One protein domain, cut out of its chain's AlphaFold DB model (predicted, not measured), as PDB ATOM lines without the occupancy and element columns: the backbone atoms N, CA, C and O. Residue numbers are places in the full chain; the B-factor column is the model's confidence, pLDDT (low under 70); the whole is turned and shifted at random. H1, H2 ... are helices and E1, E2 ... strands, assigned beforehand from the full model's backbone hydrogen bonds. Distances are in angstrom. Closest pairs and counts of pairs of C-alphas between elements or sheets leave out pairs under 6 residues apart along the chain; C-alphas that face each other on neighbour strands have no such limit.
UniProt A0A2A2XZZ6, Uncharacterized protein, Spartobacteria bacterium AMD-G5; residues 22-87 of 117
ATOM      1  N   VAL A  22     -46.628   2.109 -59.162       95.31
ATOM      2  CA  VAL A  22     -45.795   0.938 -58.834       95.31
ATOM      3  C   VAL A  22     -45.192   1.115 -57.446       95.31
ATOM      4  O   VAL A  22     -44.750   2.201 -57.087       95.31
ATOM      5  N   GLY A  23     -45.168   0.042 -56.658       94.12
ATOM      6  CA  GLY A  23     -44.499   0.004 -55.356       94.12
ATOM      7  C   GLY A  23     -45.256   0.693 -54.225       94.12
ATOM      8  O   GLY A  23     -44.970   0.397 -53.069       94.12
ATOM      9  N   GLY A  24     -46.248   1.535 -54.525       95.38
ATOM     10  CA  GLY A  24     -47.063   2.231 -53.527       95.38
ATOM     11  C   GLY A  24     -46.211   3.138 -52.652       95.38
ATOM     12  O   GLY A  24     -46.107   2.895 -51.448       95.38
ATOM     13  N   LEU A  25     -45.556   4.112 -53.290       93.94
ATOM     14  CA  LEU A  25     -44.714   5.112 -52.637       93.94
ATOM     15  C   LEU A  25     -45.512   5.860 -51.570       93.94
ATOM     16  O   LEU A  25     -46.623   6.334 -51.814       93.94
ATOM     17  N   ARG A  26     -44.911   6.013 -50.393       91.81
ATOM     18  CA  ARG A  26     -45.427   6.831 -49.299       91.81
ATOM     19  C   ARG A  26     -44.360   7.810 -48.844       91.81
ATOM     20  O   ARG A  26     -43.194   7.444 -48.715       91.81
ATOM     21  N   LEU A  27     -44.798   9.037 -48.587       90.19
ATOM     22  CA  LEU A  27     -43.997  10.096 -47.993       90.19
ATOM     23  C   LEU A  27     -44.441  10.261 -46.531       90.19
ATOM     24  O   LEU A  27     -45.605  10.570 -46.282       90.19
ATOM     25  N   ASN A  28     -43.537  10.020 -45.581       87.25
ATOM     26  CA  ASN A  28     -43.859   9.903 -44.156       87.25
ATOM     27  C   ASN A  28     -43.367  11.090 -43.328       87.25
ATOM     28  O   ASN A  28     -42.195  11.460 -43.394       87.25
ATOM     29  N   GLY A  29     -44.229  11.596 -42.448       79.56
ATOM     30  CA  GLY A  29     -43.906  12.665 -41.502       79.56
ATOM     31  C   GLY A  29     -44.819  13.881 -41.656       79.56
ATOM     32  O   GLY A  29     -45.758  13.878 -42.451       79.56
ATOM     33  N   TYR A  30     -44.543  14.925 -40.875       72.56
ATOM     34  CA  TYR A  30     -45.308  16.177 -40.834       72.56
ATOM     35  C   TYR A  30     -44.367  17.393 -40.862       72.56
ATOM     36  O   TYR A  30     -43.263  17.331 -40.329       72.56
ATOM     37  N   PRO A  31     -44.854  18.540 -41.356       61.00
ATOM     38  CA  PRO A  31     -44.629  19.032 -42.717       61.00
ATOM     39  C   PRO A  31     -43.146  19.247 -43.090       61.00
ATOM     40  O   PRO A  31     -42.388  19.888 -42.364       61.00
ATOM     41  N   PHE A  32     -42.777  18.823 -44.305       65.69
ATOM     42  CA  PHE A  32     -41.441  18.937 -44.922       65.69
ATOM     43  C   PHE A  32     -41.089  20.360 -45.368       65.69
ATOM     44  O   PHE A  32     -40.753  20.604 -46.524       65.69
ATOM     45  N   ARG A  33     -41.209  21.349 -44.479       67.88
ATOM     46  CA  ARG A  33     -41.016  22.747 -44.888       67.88
ATOM     47  C   ARG A  33     -39.599  23.012 -45.415       67.88
ATOM     48  O   ARG A  33     -39.437  23.852 -46.295       67.88
ATOM     49  N   ASN A  34     -38.605  22.294 -44.890       72.00
ATOM     50  CA  ASN A  34     -37.191  22.503 -45.209       72.00
ATOM     51  C   ASN A  34     -36.519  21.305 -45.900       72.00
ATOM     52  O   ASN A  34     -35.455  21.486 -46.497       72.00
ATOM     53  N   ASP A  35     -37.132  20.121 -45.866       75.56
ATOM     54  CA  ASP A  35     -36.551  18.907 -46.443       75.56
ATOM     55  C   ASP A  35     -36.841  18.842 -47.944       75.56
ATOM     56  O   ASP A  35     -37.979  18.990 -48.389       75.56
ATOM     57  N   LYS A  36     -35.793  18.646 -48.747       80.00
ATOM     58  CA  LYS A  36     -35.886  18.649 -50.210       80.00
ATOM     59  C   LYS A  36     -34.790  17.816 -50.857       80.00
ATOM     60  O   LYS A  36     -33.694  17.667 -50.314       80.00
ATOM     61  N   GLY A  37     -35.072  17.336 -52.066       81.00
ATOM     62  CA  GLY A  37     -34.110  16.597 -52.883       81.00
ATOM     63  C   GLY A  37     -33.571  15.362 -52.160       81.00
ATOM     64  O   GLY A  37     -34.339  14.610 -51.566       81.00
ATOM     65  N   ALA A  38     -32.249  15.177 -52.181       78.38
ATOM     66  CA  ALA A  38     -31.580  14.041 -51.544       78.38
ATOM     67  C   ALA A  38     -31.790  13.963 -50.019       78.38
ATOM     68  O   ALA A  38     -31.660  12.884 -49.456       78.38
ATOM     69  N   GLY A  39     -32.173  15.064 -49.358       76.44
ATOM     70  CA  GLY A  39     -32.538  15.054 -47.935       76.44
ATOM     71  C   GLY A  39     -33.819  14.269 -47.621       76.44
ATOM     72  O   GLY A  39     -34.110  14.026 -46.458       76.44
ATOM     73  N   LEU A  40     -34.579  13.861 -48.646       81.06
ATOM     74  CA  LEU A  40     -35.724  12.956 -48.513       81.06
ATOM     75  C   LEU A  40     -35.332  11.474 -48.608       81.06
ATOM     76  O   LEU A  40     -36.204  10.617 -48.494       81.06
ATOM     77  N   LEU A  41     -34.060  11.156 -48.852       83.62
ATOM     78  CA  LEU A  41     -33.573   9.779 -48.847       83.62
ATOM     79  C   LEU A  41     -33.130   9.404 -47.432       83.62
ATOM     80  O   LEU A  41     -32.511  10.204 -46.730       83.62
ATOM     81  N   GLY A  42     -33.453   8.185 -47.013       80.12
ATOM     82  CA  GLY A  42     -33.189   7.725 -45.653       80.12
ATOM     83  C   GLY A  42     -34.085   8.359 -44.587       80.12
ATOM     84  O   GLY A  42     -35.282   8.581 -44.790       80.12
ATOM     85  N   THR A  43     -33.518   8.557 -43.400       83.25
ATOM     86  CA  THR A  43     -34.261   8.885 -42.179       83.25
ATOM     87  C   THR A  43     -34.486  10.392 -42.034       83.25
ATOM     88  O   THR A  43     -33.539  11.171 -42.117       83.25
ATOM     89  N   ASN A  44     -35.728  10.805 -41.774       81.12
ATOM     90  CA  ASN A  44     -36.079  12.195 -41.480       81.12
ATOM     91  C   ASN A  44     -35.671  12.613 -40.050       81.12
ATOM     92  O   ASN A  44     -35.227  11.803 -39.234       81.12
ATOM     93  N   ALA A  45     -35.896  13.886 -39.707       79.56
ATOM     94  CA  ALA A  45     -35.613  14.438 -38.374       79.56
ATOM     95  C   ALA A  45     -36.387  13.766 -37.217       79.56
ATOM     96  O   ALA A  45     -36.055  13.971 -36.053       79.56
ATOM     97  N   GLN A  46     -37.417  12.970 -37.517       81.56
ATOM     98  CA  GLN A  46     -38.209  12.225 -36.534       81.56
ATOM     99  C   GLN A  46     -37.670  10.807 -36.301       81.56
ATOM    100  O   GLN A  46     -38.254  10.049 -35.531       81.56
ATOM    101  N   GLY A  47     -36.575  10.427 -36.963       82.88
ATOM    102  CA  GLY A  47     -35.993   9.098 -36.820       82.88
ATOM    103  C   GLY A  47     -36.720   8.010 -37.617       82.88
ATOM    104  O   GLY A  47     -36.445   6.833 -37.397       82.88
ATOM    105  N   VAL A  48     -37.614   8.371 -38.550       85.50
ATOM    106  CA  VAL A  48     -38.314   7.415 -39.431       85.50
ATOM    107  C   VAL A  48     -37.943   7.628 -40.904       85.50
ATOM    108  O   VAL A  48     -37.590   8.746 -41.280       85.50
ATOM    109  N   PRO A  49     -38.018   6.603 -41.773       87.44
ATOM    110  CA  PRO A  49     -37.741   6.778 -43.198       87.44
ATOM    111  C   PRO A  49     -38.707   7.770 -43.855       87.44
ATOM    112  O   PRO A  49     -39.927   7.587 -43.795       87.44
ATOM    113  N   SER A  50     -38.156   8.787 -44.518       87.88
ATOM    114  CA  SER A  50     -38.905   9.811 -45.261       87.88
ATOM    115  C   SER A  50     -39.753   9.197 -46.373       87.88
ATOM    116  O   SER A  50     -40.906   9.579 -46.559       87.88
ATOM    117  N   ILE A  51     -39.191   8.223 -47.094       90.06
ATOM    118  CA  ILE A  51     -39.850   7.500 -48.181       90.06
ATOM    119  C   ILE A  51     -39.946   6.027 -47.802       90.06
ATOM    120  O   ILE A  51     -38.982   5.414 -47.340       90.06
ATOM    121  N   THR A  52     -41.120   5.448 -48.024       91.94
ATOM    122  CA  THR A  52     -41.357   4.009 -47.867       91.94
ATOM    123  C   THR A  52     -42.172   3.469 -49.026       91.94
ATOM    124  O   THR A  52     -42.822   4.220 -49.757       91.94
ATOM    125  N   TRP A  53     -42.146   2.151 -49.179       94.00
ATOM    126  CA  TRP A  53     -42.847   1.439 -50.235       94.00
ATOM    127  C   TRP A  53     -43.824   0.431 -49.638       94.00
ATOM    128  O   TRP A  53     -43.564  -0.203 -48.618       94.00
ATOM    129  N   SER A  54     -44.949   0.221 -50.306       95.00
ATOM    130  CA  SER A  54     -45.864  -0.872 -49.972       95.00
ATOM    131  C   SER A  54     -45.282  -2.221 -50.409       95.00
ATOM    132  O   SER A  54     -45.373  -3.213 -49.686       95.00
ATOM    133  N   THR A  55     -44.641  -2.265 -51.583       94.44
ATOM    134  CA  THR A  55     -43.985  -3.469 -52.118       94.44
ATOM    135  C   THR A  55     -42.657  -3.126 -52.776       94.44
ATOM    136  O   THR A  55     -42.528  -2.082 -53.410       94.44
ATOM    137  N   GLY A  56     -41.683  -4.022 -52.667       91.69
ATOM    138  CA  GLY A  56     -40.375  -3.834 -53.282       91.69
ATOM    139  C   GLY A  56     -39.319  -4.781 -52.719       91.69
ATOM    140  O   GLY A  56     -39.635  -5.589 -51.835       91.69
ATOM    141  N   PRO A  57     -38.082  -4.690 -53.232       87.06
ATOM    142  CA  PRO A  57     -36.928  -5.389 -52.677       87.06
ATOM    143  C   PRO A  57     -36.733  -5.086 -51.198       87.06
ATOM    144  O   PRO A  57     -37.144  -4.046 -50.687       87.06
ATOM    145  N   GLU A  58     -36.077  -6.005 -50.503       83.50
ATOM    146  CA  GLU A  58     -35.628  -5.743 -49.145       83.50
ATOM    147  C   GLU A  58     -34.551  -4.645 -49.159       83.50
ATOM    148  O   GLU A  58     -33.547  -4.748 -49.867       83.50
ATOM    149  N   SER A  59     -34.778  -3.574 -48.394       77.44
ATOM    150  CA  SER A  59     -33.841  -2.454 -48.260       77.44
ATOM    151  C   SER A  59     -32.481  -2.937 -47.762       77.44
ATOM    152  O   SER A  59     -32.403  -3.836 -46.926       77.44
ATOM    153  N   GLY A  60     -31.402  -2.338 -48.258       68.44
ATOM    154  CA  GLY A  60     -30.038  -2.701 -47.874       68.44
ATOM    155  C   GLY A  60     -29.512  -4.030 -48.426       68.44
ATOM    156  O   GLY A  60     -28.360  -4.361 -48.171       68.44
ATOM    157  N   THR A  61     -30.288  -4.769 -49.231       64.00
ATOM    158  CA  THR A  61     -29.793  -5.990 -49.904       64.00
ATOM    159  C   THR A  61     -28.826  -5.711 -51.048       64.00
ATOM    160  O   THR A  61     -28.018  -6.568 -51.403       64.00
ATOM    161  N   ARG A  62     -28.876  -4.508 -51.626       62.97
ATOM    162  CA  ARG A  62     -27.911  -4.049 -52.622       62.97
ATOM    163  C   ARG A  62     -26.922  -3.113 -51.936       62.97
ATOM    164  O   ARG A  62     -27.321  -2.056 -51.457       62.97
ATOM    165  N   VAL A  63     -25.653  -3.503 -51.912       64.00
ATOM    166  CA  VAL A  63     -24.545  -2.747 -51.312       64.00
ATOM    167  C   VAL A  63     -23.560  -2.385 -52.425       64.00
ATOM    168  O   VAL A  63     -23.153  -3.262 -53.187       64.00
ATOM    169  N   THR A  64     -23.221  -1.105 -52.566       69.06
ATOM    170  CA  THR A  64     -22.085  -0.635 -53.376       69.06
ATOM    171  C   THR A  64     -20.871  -0.397 -52.472       69.06
ATOM    172  O   THR A  64     -21.017  -0.427 -51.247       69.06
ATOM    173  N   PRO A  65     -19.662  -0.170 -53.022       73.69
ATOM    174  CA  PRO A  65     -18.485   0.173 -52.217       73.69
ATOM    175  C   PRO A  65     -18.695   1.376 -51.278       73.69
ATOM    176  O   PRO A  65     -18.011   1.493 -50.268       73.69
ATOM    177  N   GLU A  66     -19.666   2.239 -51.584       72.31
ATOM    178  CA  GLU A  66     -20.042   3.427 -50.813       72.31
ATOM    179  C   GLU A  66     -21.128   3.159 -49.749       72.31
ATOM    180  O   GLU A  66     -21.441   4.052 -48.962       72.31
ATOM    181  N   GLY A  67     -21.702   1.948 -49.700       64.12
ATOM    182  CA  GLY A  67     -22.716   1.542 -48.722       64.12
ATOM    183  C   GLY A  67     -24.013   0.983 -49.331       64.12
ATOM    184  O   GLY A  67     -24.062   0.619 -50.508       64.12
ATOM    185  N   PRO A  68     -25.087   0.848 -48.533       64.69
ATOM    186  CA  PRO A  68     -26.381   0.365 -49.009       64.69
ATOM    187  C   PRO A  68     -26.977   1.298 -50.075       64.69
ATOM    188  O   PRO A  68     -27.102   2.498 -49.857       64.69
ATOM    189  N   VAL A  69     -27.397   0.740 -51.211       63.78
ATOM    190  CA  VAL A  69     -27.900   1.493 -52.382       63.78
ATOM    191  C   VAL A  69     -29.330   2.001 -52.193       63.78
ATOM    192  O   VAL A  69     -29.767   2.904 -52.899       63.78
ATOM    193  N   SER A  70     -30.079   1.422 -51.257       68.62
ATOM    194  CA  SER A  70     -31.415   1.894 -50.897       68.62
ATOM    195  C   SER A  70     -31.688   1.602 -49.433       68.62
ATOM    196  O   SER A  70     -31.469   0.485 -48.952       68.62
ATOM    197  N   THR A  71     -32.162   2.631 -48.741       73.88
ATOM    198  CA  THR A  71     -32.514   2.586 -47.316       73.88
ATOM    199  C   THR A  71     -34.023   2.643 -47.101       73.88
ATOM    200  O   THR A  71     -34.490   2.455 -45.984       73.88
ATOM    201  N   GLU A  72     -34.788   2.857 -48.172       87.56
ATOM    202  CA  GLU A  72     -36.234   3.023 -48.170       87.56
ATOM    203  C   GLU A  72     -36.902   1.648 -48.035       87.56
ATOM    204  O   GLU A  72     -36.847   0.836 -48.964       87.56
ATOM    205  N   PRO A  73     -37.535   1.339 -46.894       90.31
ATOM    206  CA  PRO A  73     -38.061   0.006 -46.666       90.31
ATOM    207  C   PRO A  73     -39.366  -0.227 -47.429       90.31
ATOM    208  O   PRO A  73     -40.162   0.690 -47.661       90.31
ATOM    209  N   ALA A  74     -39.602  -1.496 -47.764       92.31
ATOM    210  CA  ALA A  74     -40.860  -1.987 -48.303       92.31
ATOM    211  C   ALA A  74     -41.635  -2.792 -47.250       92.31
ATOM    212  O   ALA A  74     -41.066  -3.679 -46.610       92.31
ATOM    213  N   ALA A  75     -42.939  -2.537 -47.108       92.75
ATOM    214  CA  ALA A  75     -43.799  -3.261 -46.168       92.75
ATOM    215  C   ALA A  75     -43.927  -4.755 -46.526       92.75
ATOM    216  O   ALA A  75     -43.817  -5.621 -45.662       92.75
ATOM    217  N   SER A  76     -44.109  -5.072 -47.813       93.19
ATOM    218  CA  SER A  76     -44.092  -6.442 -48.333       93.19
ATOM    219  C   SER A  76     -42.873  -6.669 -49.227       93.19
ATOM    220  O   SER A  76     -42.833  -6.213 -50.374       93.19
ATOM    221  N   LYS A  77     -41.920  -7.464 -48.728       91.00
ATOM    222  CA  LYS A  77     -40.696  -7.840 -49.447       91.00
ATOM    223  C   LYS A  77     -41.012  -8.715 -50.667       91.00
ATOM    224  O   LYS A  77     -41.717  -9.728 -50.580       91.00
ATOM    225  N   ARG A  78     -40.500  -8.305 -51.825       88.50
ATOM    226  CA  ARG A  78     -40.641  -8.954 -53.138       88.50
ATOM    227  C   ARG A  78     -39.366  -8.728 -53.942       88.50
ATOM    228  O   ARG A  78     -38.693  -7.733 -53.735       88.50
ATOM    229  N   ALA A  79     -39.061  -9.589 -54.912       87.31
ATOM    230  CA  ALA A  79     -37.904  -9.371 -55.791       87.31
ATOM    231  C   ALA A  79     -37.991  -8.049 -56.586       87.31
ATOM    232  O   ALA A  79     -36.969  -7.462 -56.923       87.31
ATOM    233  N   ALA A  80     -39.210  -7.570 -56.860       87.88
ATOM    234  CA  ALA A  80     -39.480  -6.290 -57.501       87.88
ATOM    235  C   ALA A  80     -40.797  -5.689 -56.987       87.88
ATOM    236  O   ALA A  80     -41.680  -6.407 -56.508       87.88
ATOM    237  N   ALA A  81     -40.933  -4.369 -57.111       91.31
ATOM    238  CA  ALA A  81     -42.175  -3.663 -56.823       91.31
ATOM    239  C   ALA A  81     -43.276  -4.049 -57.826       91.31
ATOM    240  O   ALA A  81     -43.015  -4.210 -59.021       91.31
ATOM    241  N   ILE A  82     -44.515  -4.175 -57.347       94.75
ATOM    242  CA  ILE A  82     -45.678  -4.520 -58.179       94.75
ATOM    243  C   ILE A  82     -46.591  -3.310 -58.394       94.75
ATOM    244  O   ILE A  82     -46.453  -2.286 -57.724       94.75
ATOM    245  N   GLY A  83     -47.506  -3.416 -59.362       94.75
ATOM    246  CA  GLY A  83     -48.480  -2.361 -59.646       94.75
ATOM    247  C   GLY A  83     -49.434  -2.127 -58.474       94.75
ATOM    248  O   GLY A  83     -49.863  -3.086 -57.833       94.75
ATOM    249  N   THR A  84     -49.768  -0.864 -58.214       94.31
ATOM    250  CA  THR A  84     -50.784  -0.467 -57.230       94.31
ATOM    251  C   THR A  84     -52.031   0.062 -57.928       94.31
ATOM    252  O   THR A  84     -51.950   0.665 -58.998       94.31
ATOM    253  N   ALA A  85     -53.196  -0.177 -57.322       92.94
ATOM    254  CA  ALA A  85     -54.507   0.219 -57.846       92.94
ATOM    255  C   ALA A  85     -54.871   1.673 -57.483       92.94
ATOM    256  O   ALA A  85     -56.001   1.962 -57.112       92.94
ATOM    257  N   GLU A  86     -53.887   2.570 -57.520       92.62
ATOM    258  CA  GLU A  86     -54.099   4.001 -57.296       92.62
ATOM    259  C   GLU A  86     -54.340   4.696 -58.636       92.62
ATOM    260  O   GLU A  86     -53.664   4.379 -59.625       92.62
ATOM    261  N   ASP A  87     -55.239   5.678 -58.647       94.00
ATOM    262  CA  ASP A  87     -55.455   6.532 -59.812       94.00
ATOM    263  C   ASP A  87     -54.161   7.268 -60.179       94.00
ATOM    264  O   ASP A  87     -53.376   7.701 -59.329       94.00
TER     265      ASP A  87
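What this domain is: This is residues 22 to 87 of the 117 residues of an uncharacterized protein of Spartobacteria bacterium AMD-G5 (UniProt A0A2A2XZZ6). The model has little regular structure: a small three-stranded sheet, with the short helix H1 among loops beyond one end of it and a long loop, residues 57 to 73, reaching out and folding back. The 66 printed residues hold E1, H1, E2 and E3 in that order, a mixed class with 17 residues in named elements. The sheet, order E1, E2, E3, is mixed; the whole is flat, 38 by 33 by 18 A, and only just compact, close to loose, with a radius of gyration of the C-alphas of 12.6 A.

How they stand to each other: E1, residues 25 to 27, is antiparallel to E2, residues 51 to 56, with N 26 and O 52 2.8 A apart. H1, residues 37 to 40, is not on the sheet; it is too short for an O i to N i+4 pair, and its 1 O i to N i+3 pair is within hydrogen-bond range. E3, residues 74 to 77, is parallel to E2, with N 75 and O 53 2.8 A apart.

Where its parts are: E1 begins at C-alpha 25 (-44.714, 5.112, -52.637) and spans 6.8 A, H1 5.9 A, E2 12.4 A and E3 6.0 A, ending at C-alpha 77 (-40.696, -7.840, -49.447).

The domain as a whole: The C-alphas farthest apart, Pro 65 and Asp 87, are 38.3 A apart. The printed part has no cut; the link E2 to E3 is long. The pLDDT is under 70 at residues 31 to 33, 60 to 64 and 67 to 70.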